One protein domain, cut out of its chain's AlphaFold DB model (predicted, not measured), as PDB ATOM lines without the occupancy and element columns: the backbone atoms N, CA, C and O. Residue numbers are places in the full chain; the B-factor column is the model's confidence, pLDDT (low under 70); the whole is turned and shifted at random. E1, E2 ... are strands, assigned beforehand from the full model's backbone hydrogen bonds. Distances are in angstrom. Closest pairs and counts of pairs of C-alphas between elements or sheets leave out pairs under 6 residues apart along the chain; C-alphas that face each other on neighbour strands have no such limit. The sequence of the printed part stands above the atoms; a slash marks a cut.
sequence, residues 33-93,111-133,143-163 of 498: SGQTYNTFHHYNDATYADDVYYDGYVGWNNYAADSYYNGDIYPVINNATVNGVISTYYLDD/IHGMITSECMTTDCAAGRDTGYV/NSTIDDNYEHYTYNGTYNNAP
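What this domain is: This is residues 33 to 93, 111 to 133 and 143 to 163 of the 498 residues of the protein "Autotransporter outer membrane beta-barrel domain-containing protein" of Escherichia albertii (UniProt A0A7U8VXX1). Little here is regular: a small parallel sheet, E1, E5, E6, whose E1 runs on at 74 degrees into the hairpin E2 and E3, with E7 beside E2. The 105 printed residues include seven named strands, E1 to E7 along the chain, holding 35 residues: all strand. It is only just compact, close to loose, with a radius of gyration of the C-alphas of 15.5 A and spans of 49 by 35 by 25 A.

Where its parts are: Find C-alpha 36 at (-8.286, 21.474, 25.921), where E1, 36 to 38, begins. Look for E5 at 81 to 87, 15.6 A; E6 at 111 to 116, 12.3 A; E2 at 40 to 43; E3 at 51 to 54; E4 at 76 to 78. E7, 152 to 159, 20.4 A, ends at (13.658, 31.321, 32.989).

How they stand to each other: Within hydrogen-bond range are N 37 and O 81 of parallel E1 and E5, 2.8 A; N 84 and O 112 of parallel E5 and E6, 2.8 A; N 41 and O 53 of antiparallel E2 and E3, 2.9 A. The closest C-alphas of E2 and E7, His 42 and Tyr 155, are 6.8 A apart. E4 and E7 pair with no named strand.

The domain as a whole: Cuts after 93 and 133 leave C-alpha gaps of 24.0 A and 30.2 A. E3 to E4 is a long link. pLDDT is under 70 at 61 to 70, 93 and 125 to 133.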
ATOM      1  N   SER A  33     -15.347  21.749  30.347       93.06
ATOM      2  CA  SER A  33     -16.152  21.269  29.227       93.06
ATOM      3  C   SER A  33     -15.963  22.125  27.973       93.06
ATOM      4  O   SER A  33     -16.035  23.355  28.009       93.06
ATOM      5  N   GLY A  34     -15.754  21.476  26.827       95.12
ATOM      6  CA  GLY A  34     -15.507  22.164  25.556       95.12
ATOM      7  C   GLY A  34     -14.072  22.656  25.349       95.12
ATOM      8  O   GLY A  34     -13.829  23.320  24.338       95.12
ATOM      9  N   GLN A  35     -13.144  22.380  26.270       94.81
ATOM     10  CA  GLN A  35     -11.780  22.914  26.236       94.81
ATOM     11  C   GLN A  35     -10.713  21.828  26.081       94.81
ATOM     12  O   GLN A  35     -10.963  20.644  26.303       94.81
ATOM     13  N   THR A  36      -9.504  22.259  25.713       96.25
ATOM     14  CA  THR A  36      -8.286  21.474  25.921       96.25
ATOM     15  C   THR A  36      -7.664  21.898  27.247       96.25
ATOM     16  O   THR A  36      -7.396  23.085  27.432       96.25
ATOM     17  N   TYR A  37      -7.443  20.948  28.146       94.81
ATOM     18  CA  TYR A  37      -6.919  21.173  29.488       94.81
ATOM     19  C   TYR A  37      -5.640  20.360  29.686       94.81
ATOM     20  O   TYR A  37      -5.586  19.207  29.275       94.81
ATOM     21  N   ASN A  38      -4.609  20.952  30.283       94.44
ATOM     22  CA  ASN A  38      -3.420  20.209  30.701       94.44
ATOM     23  C   ASN A  38      -3.438  20.163  32.221       94.44
ATOM     24  O   ASN A  38      -3.786  21.161  32.834       94.44
ATOM     25  N   THR A  39      -3.072  19.040  32.820       94.50
ATOM     26  CA  THR A  39      -3.055  18.914  34.287       94.50
ATOM     27  C   THR A  39      -1.734  19.401  34.875       94.50
ATOM     28  O   THR A  39      -1.620  19.556  36.083       94.50
ATOM     29  N   PHE A  40      -0.731  19.642  34.027       93.00
ATOM     30  CA  PHE A  40       0.577  20.156  34.407       93.00
ATOM     31  C   PHE A  40       0.847  21.498  33.733       93.00
ATOM     32  O   PHE A  40       0.611  21.681  32.532       93.00
ATOM     33  N   HIS A  41       1.391  22.431  34.509       89.56
ATOM     34  CA  HIS A  41       1.706  23.780  34.065       89.56
ATOM     35  C   HIS A  41       3.036  24.252  34.640       89.56
ATOM     36  O   HIS A  41       3.293  24.121  35.829       89.56
ATOM     37  N   HIS A  42       3.878  24.861  33.808       87.81
ATOM     38  CA  HIS A  42       5.044  25.603  34.291       87.81
ATOM     39  C   HIS A  42       4.666  27.072  34.490       87.81
ATOM     40  O   HIS A  42       4.161  27.712  33.557       87.81
ATOM     41  N   TYR A  43       4.911  27.609  35.686       82.12
ATOM     42  CA  TYR A  43       4.727  29.033  35.967       82.12
ATOM     43  C   TYR A  43       6.074  29.761  35.914       82.12
ATOM     44  O   TYR A  43       7.043  29.390  36.564       82.12
ATOM     45  N   ASN A  44       6.118  30.855  35.152       73.44
ATOM     46  CA  ASN A  44       7.314  31.677  34.960       73.44
ATOM     47  C   ASN A  44       6.991  33.146  35.240       73.44
ATOM     48  O   ASN A  44       6.989  34.005  34.353       73.44
ATOM     49  N   ASP A  45       6.629  33.425  36.487       75.25
ATOM     50  CA  ASP A  45       6.341  34.772  36.953       75.25
ATOM     51  C   ASP A  45       6.904  35.017  38.360       75.25
ATOM     52  O   ASP A  45       7.549  34.164  38.959       75.25
ATOM     53  N   ALA A  46       6.725  36.232  38.879       76.62
ATOM     54  CA  ALA A  46       7.263  36.614  40.186       76.62
ATOM     55  C   ALA A  46       6.435  36.091  41.378       76.62
ATOM     56  O   ALA A  46       6.799  36.365  42.524       76.62
ATOM     57  N   THR A  47       5.299  35.441  41.121       79.94
ATOM     58  CA  THR A  47       4.358  34.941  42.131       79.94
ATOM     59  C   THR A  47       4.565  33.469  42.466       79.94
ATOM     60  O   THR A  47       4.294  33.094  43.606       79.94
ATOM     61  N   TYR A  48       5.090  32.676  41.535       79.88
ATOM     62  CA  TYR A  48       5.387  31.255  41.724       79.88
ATOM     63  C   TYR A  48       6.897  30.992  41.755       79.88
ATOM     64  O   TYR A  48       7.698  31.802  41.282       79.88
ATOM     65  N   ALA A  49       7.295  29.877  42.370       84.81
ATOM     66  CA  ALA A  49       8.651  29.373  42.203       84.81
ATOM     67  C   ALA A  49       8.797  28.810  40.780       84.81
ATOM     68  O   ALA A  49       7.807  28.434  40.160       84.81
ATOM     69  N   ASP A  50      10.023  28.793  40.263       85.69
ATOM     70  CA  ASP A  50      10.322  28.201  38.956       85.69
ATOM     71  C   ASP A  50      10.243  26.677  39.051       85.69
ATOM     72  O   ASP A  50      11.187  26.046  39.529       85.69
ATOM     73  N   ASP A  51       9.085  26.127  38.685       86.81
ATOM     74  CA  ASP A  51       8.783  24.699  38.756       86.81
ATOM     75  C   ASP A  51       7.532  24.343  37.926       86.81
ATOM     76  O   ASP A  51       6.829  25.218  37.397       86.81
ATOM     77  N   VAL A  52       7.241  23.045  37.828       89.06
ATOM     78  CA  VAL A  52       5.985  22.507  37.297       89.06
ATOM     79  C   VAL A  52       4.984  22.311  38.432       89.06
ATOM     80  O   VAL A  52       5.297  21.783  39.493       89.06
ATOM     81  N   TYR A  53       3.752  22.729  38.182       89.12
ATOM     82  CA  TYR A  53       2.629  22.653  39.099       89.12
ATOM     83  C   TYR A  53       1.552  21.739  38.525       89.12
ATOM     84  O   TYR A  53       1.380  21.657  37.306       89.12
ATOM     85  N   TYR A  54       0.843  21.059  39.421       91.69
ATOM     86  CA  TYR A  54      -0.221  20.123  39.095       91.69
ATOM     87  C   TYR A  54      -1.586  20.716  39.450       91.69
ATOM     88  O   TYR A  54      -1.838  21.010  40.616       91.69
ATOM     89  N   ASP A  55      -2.449  20.820  38.442       90.75
ATOM     90  CA  ASP A  55      -3.814  21.345  38.512       90.75
ATOM     91  C   ASP A  55      -4.809  20.260  38.018       90.75
ATOM     92  O   ASP A  55      -5.710  20.516  37.226       90.75
ATOM     93  N   GLY A  56      -4.610  18.990  38.387       93.31
ATOM     94  CA  GLY A  56      -5.425  17.865  37.897       93.31
ATOM     95  C   GLY A  56      -6.426  17.287  38.901       93.31
ATOM     96  O   GLY A  56      -7.012  16.235  38.636       93.31
ATOM     97  N   TYR A  57      -6.631  17.906  40.067       91.31
ATOM     98  CA  TYR A  57      -7.523  17.340  41.081       91.31
ATOM     99  C   TYR A  57      -9.002  17.600  40.775       91.31
ATOM    100  O   TYR A  57      -9.414  18.719  40.479       91.31
ATOM    101  N   VAL A  58      -9.848  16.584  40.926       90.44
ATOM    102  CA  VAL A  58     -11.300  16.712  40.751       90.44
ATOM    103  C   VAL A  58     -11.975  17.112  42.063       90.44
ATOM    104  O   VAL A  58     -11.677  16.560  43.120       90.44
ATOM    105  N   GLY A  59     -12.942  18.033  42.005       84.88
ATOM    106  CA  GLY A  59     -13.750  18.396  43.171       84.88
ATOM    107  C   GLY A  59     -15.002  19.211  42.840       84.88
ATOM    108  O   GLY A  59     -15.071  19.937  41.850       84.88
ATOM    109  N   TRP A  60     -16.023  19.122  43.696       78.31
ATOM    110  CA  TRP A  60     -17.332  19.764  43.478       78.31
ATOM    111  C   TRP A  60     -17.362  21.288  43.696       78.31
ATOM    112  O   TRP A  60     -18.424  21.887  43.531       78.31
ATOM    113  N   ASN A  61     -16.222  21.901  44.049       65.62
ATOM    114  CA  ASN A  61     -15.992  23.333  44.287       65.62
ATOM    115  C   ASN A  61     -17.237  24.086  44.789       65.62
ATOM    116  O   ASN A  61     -17.943  24.777  44.045       65.62
ATOM    117  N   ASN A  62     -17.512  23.957  46.084       53.75
ATOM    118  CA  ASN A  62     -18.530  24.763  46.734       53.75
ATOM    119  C   ASN A  62     -17.809  25.825  47.568       53.75
ATOM    120  O   ASN A  62     -17.379  25.532  48.671       53.75
ATOM    121  N   TYR A  63     -17.703  27.068  47.082       51.38
ATOM    122  CA  TYR A  63     -17.112  28.220  47.804       51.38
ATOM    123  C   TYR A  63     -17.753  28.540  49.185       51.38
ATOM    124  O   TYR A  63     -17.468  29.577  49.789       51.38
ATOM    125  N   ALA A  64     -18.669  27.703  49.677       46.56
ATOM    126  CA  ALA A  64     -19.181  27.730  51.036       46.56
ATOM    127  C   ALA A  64     -18.220  27.009  52.003       46.56
ATOM    128  O   ALA A  64     -17.338  26.267  51.592       46.56
ATOM    129  N   ALA A  65     -18.410  27.223  53.306       44.59
ATOM    130  CA  ALA A  65     -17.528  26.789  54.399       44.59
ATOM    131  C   ALA A  65     -17.267  25.265  54.529       44.59
ATOM    132  O   ALA A  65     -16.549  24.870  55.443       44.59
ATOM    133  N   ASP A  66     -17.816  24.445  53.628       46.41
ATOM    134  CA  ASP A  66     -17.828  22.979  53.687       46.41
ATOM    135  C   ASP A  66     -16.948  22.319  52.599       46.41
ATOM    136  O   ASP A  66     -16.952  21.102  52.475       46.41
ATOM    137  N   SER A  67     -16.206  23.098  51.798       51.69
ATOM    138  CA  SER A  67     -15.218  22.607  50.821       51.69
ATOM    139  C   SER A  67     -13.810  22.809  51.379       51.69
ATOM    140  O   SER A  67     -13.216  23.873  51.201       51.69
ATOM    141  N   TYR A  68     -13.299  21.833  52.130       50.47
ATOM    142  CA  TYR A  68     -11.980  21.938  52.772       50.47
ATOM    143  C   TYR A  68     -10.829  21.904  51.739       50.47
ATOM    144  O   TYR A  68      -9.775  22.478  52.003       50.47
ATOM    145  N   TYR A  69     -11.074  21.367  50.531       59.31
ATOM    146  CA  TYR A  69     -10.135  21.340  49.403       59.31
ATOM    147  C   TYR A  69     -10.860  21.615  48.076       59.31
ATOM    148  O   TYR A  69     -11.836  20.951  47.734       59.31
ATOM    149  N   ASN A  70     -10.419  22.635  47.337       66.31
ATOM    150  CA  ASN A  70     -10.997  22.986  46.040       66.31
ATOM    151  C   ASN A  70     -10.307  22.160  44.953       66.31
ATOM    152  O   ASN A  70      -9.118  22.352  44.738       66.31
ATOM    153  N   GLY A  71     -11.040  21.281  44.266       77.44
ATOM    154  CA  GLY A  71     -10.522  20.620  43.063       77.44
ATOM    155  C   GLY A  71     -10.399  21.598  41.895       77.44
ATOM    156  O   GLY A  71     -11.229  22.499  41.754       77.44
ATOM    157  N   ASP A  72      -9.389  21.405  41.058       86.94
ATOM    158  CA  ASP A  72      -9.085  22.171  39.846       86.94
ATOM    159  C   ASP A  72     -10.091  21.907  38.720       86.94
ATOM    160  O   ASP A  72     -10.420  22.805  37.941       86.94
ATOM    161  N   ILE A  73     -10.634  20.686  38.687       91.44
ATOM    162  CA  ILE A  73     -11.534  20.184  37.652       91.44
ATOM    163  C   ILE A  73     -12.904  19.854  38.257       91.44
ATOM    164  O   ILE A  73     -13.031  19.133  39.248       91.44
ATOM    165  N   TYR A  74     -13.966  20.348  37.627       91.25
ATOM    166  CA  TYR A  74     -15.332  19.956  37.958       91.25
ATOM    167  C   TYR A  74     -15.603  18.488  37.550       91.25
ATOM    168  O   TYR A  74     -15.323  18.123  36.408       91.25
ATOM    169  N   PRO A  75     -16.209  17.643  38.413       91.19
ATOM    170  CA  PRO A  75     -16.373  16.194  38.203       91.19
ATOM    171  C   PRO A  75     -17.290  15.766  37.051       91.19
ATOM    172  O   PRO A  75     -17.529  14.575  36.869       91.19
ATOM    173  N   VAL A  76     -17.836  16.701  36.277       93.69
ATOM    174  CA  VAL A  76     -18.596  16.391  35.064       93.69
ATOM    175  C   VAL A  76     -17.864  17.007  33.883       93.69
ATOM    176  O   VAL A  76     -18.077  18.168  33.542       93.69
ATOM    177  N   ILE A  77     -16.999  16.211  33.264       95.88
ATOM    178  CA  ILE A  77     -16.188  16.591  32.111       95.88
ATOM    179  C   ILE A  77     -16.964  16.228  30.847       95.88
ATOM    180  O   ILE A  77     -17.311  15.064  30.635       95.88
ATOM    181  N   ASN A  78     -17.253  17.211  29.993       97.44
ATOM    182  CA  ASN A  78     -17.980  16.965  28.753       97.44
ATOM    183  C   ASN A  78     -17.366  17.673  27.542       97.44
ATOM    184  O   ASN A  78     -17.178  18.887  27.544       97.44
ATOM    185  N   ASN A  79     -17.162  16.930  26.451       98.00
ATOM    186  CA  ASN A  79     -16.610  17.460  25.203       98.00
ATOM    187  C   ASN A  79     -15.250  18.158  25.404       98.00
ATOM    188  O   ASN A  79     -15.021  19.232  24.846       98.00
ATOM    189  N   ALA A  80     -14.385  17.590  26.245       97.56
ATOM    190  CA  ALA A  80     -13.059  18.120  26.545       97.56
ATOM    191  C   ALA A  80     -11.951  17.213  25.993       97.56
ATOM    192  O   ALA A  80     -12.154  16.019  25.767       97.56
ATOM    193  N   THR A  81     -10.767  17.788  25.812       97.62
ATOM    194  CA  THR A  81      -9.521  17.038  25.642       97.62
ATOM    195  C   THR A  81      -8.643  17.328  26.846       97.62
ATOM    196  O   THR A  81      -8.300  18.486  27.067       97.62
ATOM    197  N   VAL A  82      -8.290  16.319  27.631       96.88
ATOM    198  CA  VAL A  82      -7.396  16.485  28.784       96.88
ATOM    199  C   VAL A  82      -6.071  15.815  28.476       96.88
ATOM    200  O   VAL A  82      -6.070  14.707  27.956       96.88
ATOM    201  N   ASN A  83      -4.966  16.487  28.780       94.75
ATOM    202  CA  ASN A  83      -3.627  15.928  28.682       94.75
ATOM    203  C   ASN A  83      -3.002  15.874  30.081       94.75
ATOM    204  O   ASN A  83      -2.814  16.920  30.712       94.75
ATOM    205  N   GLY A  84      -2.688  14.671  30.546       93.38
ATOM    206  CA  GLY A  84      -2.075  14.402  31.838       93.38
ATOM    207  C   GLY A  84      -2.946  13.572  32.767       93.38
ATOM    208  O   GLY A  84      -3.749  12.754  32.323       93.38
ATOM    209  N   VAL A  85      -2.733  13.754  34.065       95.25
ATOM    210  CA  VAL A  85      -3.300  12.909  35.118       95.25
ATOM    211  C   VAL A  85      -4.470  13.626  35.783       95.25
ATOM    212  O   VAL A  85      -4.332  14.755  36.246       95.25
ATOM    213  N   ILE A  86      -5.631  12.979  35.826       96.88
ATOM    214  CA  ILE A  86      -6.798  13.428  36.586       96.88
ATOM    215  C   ILE A  86      -6.809  12.666  37.905       96.88
ATOM    216  O   ILE A  86      -6.913  11.446  37.898       96.88
ATOM    217  N   SER A  87      -6.780  13.367  39.037       94.38
ATOM    218  CA  SER A  87      -6.832  12.724  40.352       94.38
ATOM    219  C   SER A  87      -8.186  12.920  41.027       94.38
ATOM    220  O   SER A  87      -8.647  14.046  41.227       94.38
ATOM    221  N   THR A  88      -8.820  11.828  41.450       91.94
ATOM    222  CA  THR A  88     -10.039  11.850  42.267       91.94
ATOM    223  C   THR A  88      -9.750  12.097  43.749       91.94
ATOM    224  O   THR A  88     -10.661  11.960  44.563       91.94
ATOM    225  N   TYR A  89      -8.510  12.450  44.123       86.81
ATOM    226  CA  TYR A  89      -8.060  12.442  45.516       86.81
ATOM    227  C   TYR A  89      -8.960  13.253  46.469       86.81
ATOM    228  O   TYR A  89      -9.258  12.820  47.581       86.81
ATOM    229  N   TYR A  90      -9.438  14.416  46.016       81.88
ATOM    230  CA  TYR A  90     -10.277  15.332  46.802       81.88
ATOM    231  C   TYR A  90     -11.785  15.189  46.558       81.88
ATOM    232  O   TYR A  90     -12.570  16.003  47.051       81.88
ATOM    233  N   LEU A  91     -12.211  14.192  45.782       82.38
ATOM    234  CA  LEU A  91     -13.620  14.014  45.445       82.38
ATOM    235  C   LEU A  91     -14.432  13.509  46.644       82.38
ATOM    236  O   LEU A  91     -15.548  13.986  46.880       82.38
ATOM    237  N   ASP A  92     -13.821  12.618  47.420       76.69
ATOM    238  CA  ASP A  92     -14.227  12.268  48.772       76.69
ATOM    239  C   ASP A  92     -13.167  12.769  49.759       76.69
ATOM    240  O   ASP A  92     -12.051  12.258  49.829       76.69
ATOM    241  N   ASP A  93     -13.501  13.829  50.494       65.56
ATOM    242  CA  ASP A  93     -12.609  14.428  51.492       65.56
ATOM    243  C   ASP A  93     -12.646  13.691  52.840       65.56
ATOM    244  O   ASP A  93     -11.968  14.102  53.786       65.56
ATOM    245  N   ILE A 111      -9.137  11.734  27.057       96.31
ATOM    246  CA  ILE A 111      -8.130  11.896  28.095       96.31
ATOM    247  C   ILE A 111      -6.868  11.206  27.587       96.31
ATOM    248  O   ILE A 111      -6.831   9.987  27.451       96.31
ATOM    249  N   HIS A 112      -5.860  12.006  27.271       92.62
ATOM    250  CA  HIS A 112      -4.514  11.527  27.019       92.62
ATOM    251  C   HIS A 112      -3.812  11.454  28.371       92.62
ATOM    252  O   HIS A 112      -3.561  12.504  28.963       92.62
ATOM    253  N   GLY A 113      -3.559  10.245  28.876       90.50
ATOM    254  CA  GLY A 113      -3.009  10.006  30.213       90.50
ATOM    255  C   GLY A 113      -3.940   9.178  31.099       90.50
ATOM    256  O   GLY A 113      -4.594   8.249  30.626       90.50
ATOM    257  N   MET A 114      -3.997   9.523  32.384       93.44
ATOM    258  CA  MET A 114      -4.482   8.636  33.446       93.44
ATOM    259  C   MET A 114      -5.583   9.272  34.297       93.44
ATOM    260  O   MET A 114      -5.617  10.485  34.506       93.44
ATOM    261  N   ILE A 115      -6.454   8.434  34.851       97.50
ATOM    262  CA  ILE A 115      -7.270   8.749  36.024       97.50
ATOM    263  C   ILE A 115      -6.699   7.991  37.217       97.50
ATOM    264  O   ILE A 115      -6.635   6.766  37.172       97.50
ATOM    265  N   THR A 116      -6.344   8.708  38.281       95.44
ATOM    266  CA  THR A 116      -5.843   8.126  39.529       95.44
ATOM    267  C   THR A 116      -6.666   8.535  40.747       95.44
ATOM    268  O   THR A 116      -7.370   9.545  40.718       95.44
ATOM    269  N   SER A 117      -6.591   7.779  41.837       92.06
ATOM    270  CA  SER A 117      -7.063   8.210  43.162       92.06
ATOM    271  C   SER A 117      -5.940   8.660  44.093       92.06
ATOM    272  O   SER A 117      -6.229   9.118  45.205       92.06
ATOM    273  N   GLU A 118      -4.695   8.600  43.623       89.19
ATOM    274  CA  GLU A 118      -3.508   8.977  44.376       89.19
ATOM    275  C   GLU A 118      -3.335  10.490  44.531       89.19
ATOM    276  O   GLU A 118      -3.875  11.324  43.789       89.19
ATOM    277  N   CYS A 119      -2.539  10.836  45.537       87.94
ATOM    278  CA  CYS A 119      -2.029  12.175  45.746       87.94
ATOM    279  C   CYS A 119      -0.883  12.459  44.763       87.94
ATOM    280  O   CYS A 119       0.123  11.761  44.760       87.94
ATOM    281  N   MET A 120      -0.994  13.539  43.993       89.31
ATOM    282  CA  MET A 120      -0.033  13.914  42.944       89.31
ATOM    283  C   MET A 120       1.005  14.953  43.391       89.31
ATOM    284  O   MET A 120       1.828  15.408  42.602       89.31
ATOM    285  N   THR A 121       0.942  15.404  44.644       86.50
ATOM    286  CA  THR A 121       1.770  16.496  45.181       86.50
ATOM    287  C   THR A 121       2.302  16.131  46.561       86.50
ATOM    288  O   THR A 121       1.692  15.344  47.262       86.50
ATOM    289  N   THR A 122       3.383  16.745  47.037       80.38
ATOM    290  CA  THR A 122       3.934  16.401  48.366       80.38
ATOM    291  C   THR A 122       3.017  16.757  49.541       80.38
ATOM    292  O   THR A 122       3.102  16.134  50.594       80.38
ATOM    293  N   ASP A 123       2.152  17.759  49.367       73.44
ATOM    294  CA  ASP A 123       1.300  18.310  50.422       73.44
ATOM    295  C   ASP A 123      -0.180  18.003  50.146       73.44
ATOM    296  O   ASP A 123      -0.959  18.889  49.787       73.44
ATOM    297  N   CYS A 124      -0.583  16.745  50.319       75.56
ATOM    298  CA  CYS A 124      -2.000  16.395  50.378       75.56
ATOM    299  C   CYS A 124      -2.564  16.484  51.798       75.56
ATOM    300  O   CYS A 124      -1.853  16.413  52.801       75.56
ATOM    301  N   ALA A 125      -3.882  16.650  51.875       64.75
ATOM    302  CA  ALA A 125      -4.639  16.659  53.119       64.75
ATOM    303  C   ALA A 125      -4.271  15.501  54.063       64.75
ATOM    304  O   ALA A 125      -4.484  14.338  53.724       64.75
ATOM    305  N   ALA A 126      -3.815  15.822  55.278       55.50
ATOM    306  CA  ALA A 126      -3.692  14.842  56.355       55.50
ATOM    307  C   ALA A 126      -5.085  14.382  56.826       55.50
ATOM    308  O   ALA A 126      -5.981  15.214  56.999       55.50
ATOM    309  N   GLY A 127      -5.250  13.080  57.090       52.12
ATOM    310  CA  GLY A 127      -6.478  12.511  57.662       52.12
ATOM    311  C   GLY A 127      -7.297  11.608  56.736       52.12
ATOM    312  O   GLY A 127      -8.327  11.109  57.193       52.12
ATOM    313  N   ARG A 128      -6.831  11.349  55.502       56.00
ATOM    314  CA  ARG A 128      -7.391  10.310  54.616       56.00
ATOM    315  C   ARG A 128      -7.423   8.933  55.289       56.00
ATOM    316  O   ARG A 128      -8.450   8.266  55.271       56.00
ATOM    317  N   ASP A 129      -6.355   8.602  56.004       49.12
ATOM    318  CA  ASP A 129      -6.122   7.316  56.679       49.12
ATOM    319  C   ASP A 129      -7.123   7.047  57.819       49.12
ATOM    320  O   ASP A 129      -7.340   5.920  58.235       49.12
ATOM    321  N   THR A 130      -7.763   8.096  58.346       46.19
ATOM    322  CA  THR A 130      -8.730   7.991  59.459       46.19
ATOM    323  C   THR A 130     -10.178   8.188  59.014       46.19
ATOM    324  O   THR A 130     -11.091   8.293  59.844       46.19
ATOM    325  N   GLY A 131     -10.367   8.359  57.707       48.34
ATOM    326  CA  GLY A 131     -11.415   9.210  57.190       48.34
ATOM    327  C   GLY A 131     -12.004   8.791  55.863       48.34
ATOM    328  O   GLY A 131     -12.942   9.474  55.496       48.34
ATOM    329  N   TYR A 132     -11.590   7.710  55.186       52.38
ATOM    330  CA  TYR A 132     -12.484   7.106  54.192       52.38
ATOM    331  C   TYR A 132     -13.823   6.849  54.900       52.38
ATOM    332  O   TYR A 132     -14.022   5.900  55.660       52.38
ATOM    333  N   VAL A 133     -14.785   7.750  54.695       54.56
ATOM    334  CA  VAL A 133     -16.164   7.321  54.659       54.56
ATOM    335  C   VAL A 133     -16.097   6.402  53.463       54.56
ATOM    336  O   VAL A 133     -15.802   6.888  52.390       54.56
ATOM    337  N   ASN A 143     -19.066   7.484  25.870       98.44
ATOM    338  CA  ASN A 143     -18.641   7.905  24.531       98.44
ATOM    339  C   ASN A 143     -17.313   8.679  24.566       98.44
ATOM    340  O   ASN A 143     -17.217   9.799  24.061       98.44
ATOM    341  N   SER A 144     -16.327   8.132  25.272       98.56
ATOM    342  CA  SER A 144     -15.060   8.805  25.561       98.56
ATOM    343  C   SER A 144     -13.874   7.859  25.409       98.56
ATOM    344  O   SER A 144     -14.026   6.641  25.483       98.56
ATOM    345  N   THR A 145     -12.692   8.431  25.218       96.88
ATOM    346  CA  THR A 145     -11.430   7.691  25.117       96.88
ATOM    347  C   THR A 145     -10.511   8.080  26.268       96.88
ATOM    348  O   THR A 145     -10.380   9.270  26.548       96.88
ATOM    349  N   ILE A 146      -9.883   7.098  26.911       95.00
ATOM    350  CA  ILE A 146      -8.766   7.284  27.843       95.00
ATOM    351  C   ILE A 146      -7.643   6.383  27.334       95.00
ATOM    352  O   ILE A 146      -7.823   5.166  27.307       95.00
ATOM    353  N   ASP A 147      -6.561   6.977  26.841       87.75
ATOM    354  CA  ASP A 147      -5.591   6.274  25.992       87.75
ATOM    355  C   ASP A 147      -4.165   6.208  26.548       87.75
ATOM    356  O   ASP A 147      -3.283   5.959  25.754       87.75
ATOM    357  N   ASP A 148      -3.946   6.470  27.845       83.25
ATOM    358  CA  ASP A 148      -2.665   6.386  28.592       83.25
ATOM    359  C   ASP A 148      -1.406   7.088  28.016       83.25
ATOM    360  O   ASP A 148      -0.448   7.300  28.744       83.25
ATOM    361  N   ASN A 149      -1.465   7.662  26.810       78.50
ATOM    362  CA  ASN A 149      -0.336   8.217  26.045       78.50
ATOM    363  C   ASN A 149       0.362   9.462  26.647       78.50
ATOM    364  O   ASN A 149       1.295  10.003  26.041       78.50
ATOM    365  N   TYR A 150      -0.121  10.031  27.760       81.38
ATOM    366  CA  TYR A 150       0.468  11.242  28.356       81.38
ATOM    367  C   TYR A 150       1.348  10.901  29.549       81.38
ATOM    368  O   TYR A 150       1.035  11.206  30.697       81.38
ATOM    369  N   GLU A 151       2.473  10.286  29.230       81.25
ATOM    370  CA  GLU A 151       3.422   9.753  30.202       81.25
ATOM    371  C   GLU A 151       4.527  10.741  30.595       81.25
ATOM    372  O   GLU A 151       5.172  10.590  31.633       81.25
ATOM    373  N   HIS A 152       4.723  11.787  29.787       85.56
ATOM    374  CA  HIS A 152       5.751  12.801  30.001       85.56
ATOM    375  C   HIS A 152       5.207  14.206  29.746       85.56
ATOM    376  O   HIS A 152       4.865  14.578  28.617       85.56
ATOM    377  N   TYR A 153       5.236  15.053  30.770       86.44
ATOM    378  CA  TYR A 153       5.148  16.496  30.591       86.44
ATOM    379  C   TYR A 153       6.556  17.060  30.410       86.44
ATOM    380  O   TYR A 153       7.392  16.951  31.298       86.44
ATOM    381  N   THR A 154       6.828  17.714  29.279       86.75
ATOM    382  CA  THR A 154       8.091  18.438  29.064       86.75
ATOM    383  C   THR A 154       7.828  19.916  28.816       86.75
ATOM    384  O   THR A 154       7.227  20.301  27.810       86.75
ATOM    385  N   TYR A 155       8.377  20.766  29.679       85.81
ATOM    386  CA  TYR A 155       8.474  22.200  29.444       85.81
ATOM    387  C   TYR A 155       9.847  22.554  28.870       85.81
ATOM    388  O   TYR A 155      10.877  22.204  29.438       85.81
ATOM    389  N   ASN A 156       9.865  23.289  27.755       87.06
ATOM    390  CA  ASN A 156      11.074  23.857  27.162       87.06
ATOM    391  C   ASN A 156      10.870  25.353  26.937       87.06
ATOM    392  O   ASN A 156      10.142  25.761  26.026       87.06
ATOM    393  N   GLY A 157      11.524  26.176  27.748       86.25
ATOM    394  CA  GLY A 157      11.316  27.613  27.748       86.25
ATOM    395  C   GLY A 157      12.552  28.400  28.151       86.25
ATOM    396  O   GLY A 157      13.693  28.042  27.844       86.25
ATOM    397  N   THR A 158      12.310  29.543  28.784       81.88
ATOM    398  CA  THR A 158      13.382  30.385  29.308       81.88
ATOM    399  C   THR A 158      13.001  30.956  30.656       81.88
ATOM    400  O   THR A 158      12.068  31.754  30.721       81.88
ATOM    401  N   TYR A 159      13.776  30.669  31.693       82.50
ATOM    402  CA  TYR A 159      13.658  31.321  32.989       82.50
ATOM    403  C   TYR A 159      14.804  32.321  33.160       82.50
ATOM    404  O   TYR A 159      15.970  32.037  32.882       82.50
ATOM    405  N   ASN A 160      14.481  33.555  33.553       83.38
ATOM    406  CA  ASN A 160      15.475  34.603  33.814       83.38
ATOM    407  C   ASN A 160      16.462  34.894  32.646       83.38
ATOM    408  O   ASN A 160      17.616  35.272  32.859       83.38
ATOM    409  N   ASN A 161      15.993  34.773  31.396       83.81
ATOM    410  CA  ASN A 161      16.772  34.887  30.146       83.81
ATOM    411  C   ASN A 161      17.823  33.782  29.906       83.81
ATOM    412  O   ASN A 161      18.696  33.955  29.049       83.81
ATOM    413  N   ALA A 162      17.753  32.662  30.622       86.25
ATOM    414  CA  ALA A 162      18.506  31.447  30.326       86.25
ATOM    415  C   ALA A 162      17.563  30.368  29.763       86.25
ATOM    416  O   ALA A 162      16.373  30.415  30.071       86.25
ATOM    417  N   PRO A 163      18.050  29.429  28.930       89.00
ATOM    418  CA  PRO A 163      17.298  28.221  28.605       89.00
ATOM    419  C   PRO A 163      16.897  27.491  29.885       89.00
ATOM    420  O   PRO A 163      17.729  27.352  30.781       89.00
TER     421      PRO A 163